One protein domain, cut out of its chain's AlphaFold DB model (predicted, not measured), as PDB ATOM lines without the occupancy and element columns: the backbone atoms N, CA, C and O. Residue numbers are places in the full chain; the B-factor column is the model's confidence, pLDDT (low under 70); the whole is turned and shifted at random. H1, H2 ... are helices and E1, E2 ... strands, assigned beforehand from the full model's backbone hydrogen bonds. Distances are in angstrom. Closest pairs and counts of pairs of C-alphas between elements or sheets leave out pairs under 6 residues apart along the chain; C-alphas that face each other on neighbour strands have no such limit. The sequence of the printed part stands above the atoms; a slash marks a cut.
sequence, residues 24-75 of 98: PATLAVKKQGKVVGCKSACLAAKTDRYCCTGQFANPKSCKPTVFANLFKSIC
ATOM      1  N   PRO A  24      35.667 -25.574 157.535       76.19
ATOM      2  CA  PRO A  24      35.505 -24.390 156.705       76.19
ATOM      3  C   PRO A  24      36.727 -24.203 155.799       76.19
ATOM      4  O   PRO A  24      37.869 -24.449 156.196       76.19
ATOM      5  N   ALA A  25      36.498 -23.719 154.576       79.00
ATOM      6  CA  ALA A  25      37.541 -23.595 153.553       79.00
ATOM      7  C   ALA A  25      38.745 -22.741 153.995       79.00
ATOM      8  O   ALA A  25      39.857 -22.969 153.526       79.00
ATOM      9  N   THR A  26      38.539 -21.800 154.920       75.94
ATOM     10  CA  THR A  26      39.580 -20.936 155.499       75.94
ATOM     11  C   THR A  26      40.540 -21.669 156.441       75.94
ATOM     12  O   THR A  26      41.650 -21.191 156.666       75.94
ATOM     13  N   LEU A  27      40.152 -22.835 156.970       75.06
ATOM     14  CA  LEU A  27      40.995 -23.683 157.821       75.06
ATOM     15  C   LEU A  27      41.355 -25.022 157.165       75.06
ATOM     16  O   LEU A  27      42.213 -25.743 157.675       75.06
ATOM     17  N   ALA A  28      40.744 -25.350 156.029       81.00
ATOM     18  CA  ALA A  28      40.996 -26.586 155.308       81.00
ATOM     19  C   ALA A  28      42.422 -26.638 154.739       81.00
ATOM     20  O   ALA A  28      42.852 -25.779 153.967       81.00
ATOM     21  N   VAL A  29      43.152 -27.699 155.074       80.06
ATOM     22  CA  VAL A  29      44.435 -28.038 154.456       80.06
ATOM     23  C   VAL A  29      44.149 -28.890 153.234       80.06
ATOM     24  O   VAL A  29      43.686 -30.023 153.361       80.06
ATOM     25  N   LYS A  30      44.422 -28.355 152.045       81.62
ATOM     26  CA  LYS A  30      44.237 -29.077 150.785       81.62
ATOM     27  C   LYS A  30      45.563 -29.651 150.295       81.62
ATOM     28  O   LYS A  30      46.562 -28.939 150.243       81.62
ATOM     29  N   LYS A  31      45.561 -30.919 149.887       80.50
ATOM     30  CA  LYS A  31      46.663 -31.566 149.162       80.50
ATOM     31  C   LYS A  31      46.066 -32.260 147.941       80.50
ATOM     32  O   LYS A  31      45.095 -32.995 148.080       80.50
ATOM     33  N   GLN A  32      46.607 -31.990 146.750       82.19
ATOM     34  CA  GLN A  32      46.109 -32.557 145.482       82.19
ATOM     35  C   GLN A  32      44.585 -32.374 145.286       82.19
ATOM     36  O   GLN A  32      43.878 -33.289 144.881       82.19
ATOM     37  N   GLY A  33      44.052 -31.203 145.651       79.44
ATOM     38  CA  GLY A  33      42.624 -30.889 145.508       79.44
ATOM     39  C   GLY A  33      41.693 -31.499 146.566       79.44
ATOM     40  O   GLY A  33      40.519 -31.137 146.594       79.44
ATOM     41  N   LYS A  34      42.186 -32.351 147.477       79.06
ATOM     42  CA  LYS A  34      41.396 -32.929 148.579       79.06
ATOM     43  C   LYS A  34      41.747 -32.293 149.921       79.06
ATOM     44  O   LYS A  34      42.911 -31.990 150.181       79.06
ATOM     45  N   VAL A  35      40.744 -32.101 150.780       76.69
ATOM     46  CA  VAL A  35      40.952 -31.679 152.174       76.69
ATOM     47  C   VAL A  35      41.555 -32.854 152.937       76.69
ATOM     48  O   VAL A  35      40.915 -33.888 153.094       76.69
ATOM     49  N   VAL A  36      42.803 -32.700 153.369       75.81
ATOM     50  CA  VAL A  36      43.566 -33.723 154.105       75.81
ATOM     51  C   VAL A  36      43.685 -33.409 155.596       75.81
ATOM     52  O   VAL A  36      44.238 -34.202 156.353       75.81
ATOM     53  N   GLY A  37      43.188 -32.251 156.027       71.31
ATOM     54  CA  GLY A  37      43.190 -31.843 157.424       71.31
ATOM     55  C   GLY A  37      42.438 -30.536 157.639       71.31
ATOM     56  O   GLY A  37      42.223 -29.768 156.701       71.31
ATOM     57  N   CYS A  38      42.100 -30.255 158.895       72.62
ATOM     58  CA  CYS A  38      41.526 -28.984 159.318       72.62
ATOM     59  C   CYS A  38      42.451 -28.311 160.333       72.62
ATOM     60  O   CYS A  38      42.807 -28.913 161.347       72.62
ATOM     61  N   LYS A  39      42.869 -27.073 160.061       72.94
ATOM     62  CA  LYS A  39      43.659 -26.273 161.005       72.94
ATOM     63  C   LYS A  39      42.783 -25.827 162.172       72.94
ATOM     64  O   LYS A  39      41.579 -25.635 162.030       72.94
ATOM     65  N   SER A  40      43.409 -25.606 163.323       71.31
ATOM     66  CA  SER A  40      42.778 -24.888 164.427       71.31
ATOM     67  C   SER A  40      42.750 -23.384 164.144       71.31
ATOM     68  O   SER A  40      43.541 -22.867 163.348       71.31
ATOM     69  N   ALA A  41      41.870 -22.656 164.837       71.69
ATOM     70  CA  ALA A  41      41.806 -21.201 164.731       71.69
ATOM     71  C   ALA A  41      43.141 -20.531 165.096       71.69
ATOM     72  O   ALA A  41      43.531 -19.568 164.446       71.69
ATOM     73  N   CYS A  42      43.886 -21.080 166.063       71.81
ATOM     74  CA  CYS A  42      45.232 -20.609 166.386       71.81
ATOM     75  C   CYS A  42      46.201 -20.771 165.205       71.81
ATOM     76  O   CYS A  42      46.895 -19.831 164.845       71.81
ATOM     77  N   LEU A  43      46.216 -21.929 164.543       73.25
ATOM     78  CA  LEU A  43      47.093 -22.166 163.389       73.25
ATOM     79  C   LEU A  43      46.724 -21.322 162.165       73.25
ATOM     80  O   LEU A  43      47.602 -20.972 161.374       73.25
ATOM     81  N   ALA A  44      45.433 -21.045 161.980       76.06
ATOM     82  CA  ALA A  44      44.939 -20.256 160.858       76.06
ATOM     83  C   ALA A  44      45.118 -18.746 161.082       76.06
ATOM     84  O   ALA A  44      45.583 -18.055 160.181       76.06
ATOM     85  N   ALA A  45      44.778 -18.243 162.273       76.81
ATOM     86  CA  ALA A  45      44.778 -16.813 162.582       76.81
ATOM     87  C   ALA A  45      46.047 -16.327 163.305       76.81
ATOM     88  O   ALA A  45      46.320 -15.130 163.304       76.81
ATOM     89  N   LYS A  46      46.808 -17.229 163.947       76.25
ATOM     90  CA  LYS A  46      48.040 -16.951 164.716       76.25
ATOM     91  C   LYS A  46      47.937 -15.755 165.668       76.25
ATOM     92  O   LYS A  46      48.899 -15.025 165.868       76.25
ATOM     93  N   THR A  47      46.756 -15.531 166.236       75.69
ATOM     94  CA  THR A  47      46.504 -14.415 167.154       75.69
ATOM     95  C   THR A  47      46.438 -14.926 168.583       75.69
ATOM     96  O   THR A  47      45.839 -15.975 168.828       75.69
ATOM     97  N   ASP A  48      46.923 -14.143 169.543       75.94
ATOM     98  CA  ASP A  48      46.920 -14.510 170.963       75.94
ATOM     99  C   ASP A  48      45.534 -14.856 171.513       75.94
ATOM    100  O   ASP A  48      45.391 -15.760 172.333       75.94
ATOM    101  N   ARG A  49      44.483 -14.208 170.994       72.94
ATOM    102  CA  ARG A  49      43.087 -14.533 171.330       72.94
ATOM    103  C   ARG A  49      42.643 -15.921 170.884       72.94
ATOM    104  O   ARG A  49      41.787 -16.512 171.531       72.94
ATOM    105  N   TYR A  50      43.187 -16.415 169.777       72.06
ATOM    106  CA  TYR A  50      42.872 -17.737 169.238       72.06
ATOM    107  C   TYR A  50      43.806 -18.820 169.776       72.06
ATOM    108  O   TYR A  50      43.420 -19.986 169.811       72.06
ATOM    109  N   CYS A  51      45.017 -18.438 170.180       73.19
ATOM    110  CA  CYS A  51      46.029 -19.327 170.740       73.19
ATOM    111  C   CYS A  51      46.016 -19.385 172.273       73.19
ATOM    112  O   CYS A  51      46.766 -20.169 172.845       73.19
ATOM    113  N   CYS A  52      45.180 -18.580 172.938       71.75
ATOM    114  CA  CYS A  52      45.193 -18.391 174.391       71.75
ATOM    115  C   CYS A  52      46.599 -18.123 174.941       71.75
ATOM    116  O   CYS A  52      47.015 -18.719 175.932       71.75
ATOM    117  N   THR A  53      47.355 -17.253 174.279       74.00
ATOM    118  CA  THR A  53      48.717 -16.897 174.691       74.00
ATOM    119  C   THR A  53      48.749 -15.503 175.315       74.00
ATOM    120  O   THR A  53      47.825 -14.699 175.155       74.00
ATOM    121  N   GLY A  54      49.793 -15.224 176.101       78.94
ATOM    122  CA  GLY A  54      49.989 -13.929 176.755       78.94
ATOM    123  C   GLY A  54      48.819 -13.537 177.664       78.94
ATOM    124  O   GLY A  54      48.453 -14.271 178.579       78.94
ATOM    125  N   GLN A  55      48.192 -12.387 177.391       76.31
ATOM    126  CA  GLN A  55      47.051 -11.874 178.169       76.31
ATOM    127  C   GLN A  55      45.788 -12.753 178.079       76.31
ATOM    128  O   GLN A  55      44.878 -12.633 178.904       76.31
ATOM    129  N   PHE A  56      45.732 -13.658 177.099       71.19
ATOM    130  CA  PHE A  56      44.643 -14.618 176.922       71.19
ATOM    131  C   PHE A  56      44.993 -16.012 177.459       71.19
ATOM    132  O   PHE A  56      44.242 -16.947 177.215       71.19
ATOM    133  N   ALA A  57      46.074 -16.159 178.235       68.88
ATOM    134  CA  ALA A  57      46.435 -17.423 178.889       68.88
ATOM    135  C   ALA A  57      45.424 -17.876 179.958       68.88
ATOM    136  O   ALA A  57      45.359 -19.054 180.307       68.88
ATOM    137  N   ASN A  58      44.593 -16.960 180.460       67.50
ATOM    138  CA  ASN A  58      43.587 -17.285 181.463       67.50
ATOM    139  C   ASN A  58      42.297 -17.816 180.817       67.50
ATOM    140  O   ASN A  58      41.791 -17.198 179.878       67.50
ATOM    141  N   PRO A  59      41.655 -18.854 181.386       63.34
ATOM    142  CA  PRO A  59      40.393 -19.399 180.871       63.34
ATOM    143  C   PRO A  59      39.224 -18.403 180.934       63.34
ATOM    144  O   PRO A  59      38.241 -18.563 180.221       63.34
ATOM    145  N   LYS A  60      39.319 -17.359 181.772       71.19
ATOM    146  CA  LYS A  60      38.357 -16.243 181.784       71.19
ATOM    147  C   LYS A  60      38.533 -15.302 180.587       71.19
ATOM    148  O   LYS A  60      37.553 -14.733 180.112       71.19
ATOM    149  N   SER A  61      39.768 -15.136 180.120       71.88
ATOM    150  CA  SER A  61      40.122 -14.235 179.019       71.88
ATOM    151  C   SER A  61      40.040 -14.944 177.668       71.88
ATOM    152  O   SER A  61      39.634 -14.330 176.680       71.88
ATOM    153  N   CYS A  62      40.371 -16.237 177.611       73.88
ATOM    154  CA  CYS A  62      40.246 -17.034 176.400       73.88
ATOM    155  C   CYS A  62      38.824 -17.566 176.229       73.88
ATOM    156  O   CYS A  62      38.459 -18.629 176.735       73.88
ATOM    157  N   LYS A  63      37.996 -16.801 175.516       70.56
ATOM    158  CA  LYS A  63      36.630 -17.217 175.195       70.56
ATOM    159  C   LYS A  63      36.617 -18.272 174.083       70.56
ATOM    160  O   LYS A  63      37.388 -18.154 173.128       70.56
ATOM    161  N   PRO A  64      35.713 -19.269 174.161       66.62
ATOM    162  CA  PRO A  64      35.528 -20.229 173.085       66.62
ATOM    163  C   PRO A  64      35.096 -19.493 171.817       66.62
ATOM    164  O   PRO A  64      34.190 -18.660 171.824       66.62
ATOM    165  N   THR A  65      35.782 -19.788 170.723       70.00
ATOM    166  CA  THR A  65      35.501 -19.204 169.412       70.00
ATOM    167  C   THR A  65      34.477 -20.052 168.669       70.00
ATOM    168  O   THR A  65      34.233 -21.203 169.029       70.00
ATOM    169  N   VAL A  66      33.887 -19.506 167.601       74.75
ATOM    170  CA  VAL A  66      32.926 -20.242 166.757       74.75
ATOM    171  C   VAL A  66      33.520 -21.576 166.285       74.75
ATOM    172  O   VAL A  66      32.842 -22.598 166.311       74.75
ATOM    173  N   PHE A  67      34.818 -21.593 165.967       69.56
ATOM    174  CA  PHE A  67      35.540 -22.815 165.618       69.56
ATOM    175  C   PHE A  67      35.625 -23.792 166.792       69.56
ATOM    176  O   PHE A  67      35.307 -24.962 166.617       69.56
ATOM    177  N   ALA A  68      35.986 -23.335 167.996       68.12
ATOM    178  CA  ALA A  68      36.028 -24.197 169.182       68.12
ATOM    179  C   ALA A  68      34.661 -24.841 169.478       68.12
ATOM    180  O   ALA A  68      34.604 -26.021 169.817       68.12
ATOM    181  N   ASN A  69      33.568 -24.095 169.290       73.69
ATOM    182  CA  ASN A  69      32.213 -24.627 169.431       73.69
ATOM    183  C   ASN A  69      31.874 -25.647 168.339       73.69
ATOM    184  O   ASN A  69      31.295 -26.681 168.649       73.69
ATOM    185  N   LEU A  70      32.286 -25.408 167.090       72.56
ATOM    186  CA  LEU A  70      32.116 -26.367 165.998       72.56
ATOM    187  C   LEU A  70      32.821 -27.697 166.305       72.56
ATOM    188  O   LEU A  70      32.200 -28.753 166.226       72.56
ATOM    189  N   PHE A  71      34.089 -27.652 166.725       68.62
ATOM    190  CA  PHE A  71      34.832 -28.856 167.119       68.62
ATOM    191  C   PHE A  71      34.190 -29.558 168.321       68.62
ATOM    192  O   PHE A  71      34.139 -30.785 168.349       68.62
ATOM    193  N   LYS A  72      33.656 -28.797 169.282       65.81
ATOM    194  CA  LYS A  72      32.956 -29.345 170.449       65.81
ATOM    195  C   LYS A  72      31.635 -30.029 170.088       65.81
ATOM    196  O   LYS A  72      31.320 -31.054 170.677       65.81
ATOM    197  N   SER A  73      30.888 -29.493 169.124       70.81
ATOM    198  CA  SER A  73      29.661 -30.132 168.633       70.81
ATOM    199  C   SER A  73      29.945 -31.402 167.837       70.81
ATOM    200  O   SER A  73      29.139 -32.324 167.860       70.81
ATOM    201  N   ILE A  74      31.077 -31.456 167.132       68.81
ATOM    202  CA  ILE A  74      31.455 -32.622 166.326       68.81
ATOM    203  C   ILE A  74      32.079 -33.722 167.197       68.81
ATOM    204  O   ILE A  74      31.864 -34.902 166.940       68.81
ATOM    205  N   CYS A  75      32.825 -33.342 168.237       63.12
ATOM    206  CA  CYS A  75      33.483 -34.263 169.160       63.12
ATOM    207  C   CYS A  75      33.169 -33.895 170.617       63.12
ATOM    208  O   CYS A  75      34.012 -33.299 171.295       63.12
TER     209      CYS A  75
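What this domain is: This is residues 24 to 75 of the 98 residues of the protein "Thaumatin" of Corchorus capsularis (UniProt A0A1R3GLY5). A loose, flat chain with a two-strand hairpin, E1 and E2, at one end of its longest axis and a long loop, residues 52 to 65, at the other. Two very short helices, H1 and H2, make a corner between these ends, and the loop folds back to H3, which lies off to one side and runs across the long axis. The printed part has 52 residues, with two strands followed by three helices: E1, E2, H1, H2, H3. The sheet, in the order E1 - E2, is antiparallel, and the class is mixed, helices and strands. The radius of gyration of the C-alphas is 12.6 A, and the C-alphas span 39 by 23 by 12 A.

How they stand to each other: E1, residues 28 to 31, and E2, residues 34 to 38, form an antiparallel hairpin, with 140 degrees between their directions. N 29 and O 37 are 2.8 A apart and N 34 and O 31 are 3.0 A apart, both within hydrogen-bond range. H1, residues 41 to 45, and H2, residues 48 to 51, touch only at the corner by their link; their closest C-alphas, of Cys 42 and Cys 51, are 4.6 A apart. H3, residues 66 to 74, is close to H1 but not clearly touching; their closest C-alphas, of Ala 41 and Phe 67, are 6.5 A apart. H3 is apart from E1, E2 and H2. In H1 and H3 every O i to N i+4 pair is within hydrogen-bond range; H2 is too short for such a pair.

Where its parts are: E1 begins at C-alpha 28 (40.996, -26.586, 155.308) and is 9.7 A long; E2 is 11.4 A. H1 is 5.7 A and H2 4.9 A. H3 is 12.5 A and ends at C-alpha 74 (31.455, -32.622, 166.326).

The domain as a whole: The two C-alphas farthest apart, of Gln 32 and Lys 60, are 40.5 A apart. The printed part has no cut. The link from H2 to H3, 14 residues, is long; the others are tight. The mean pLDDT of the printed part is 73.4, and 10 residues are under 70, among them 57 to 59.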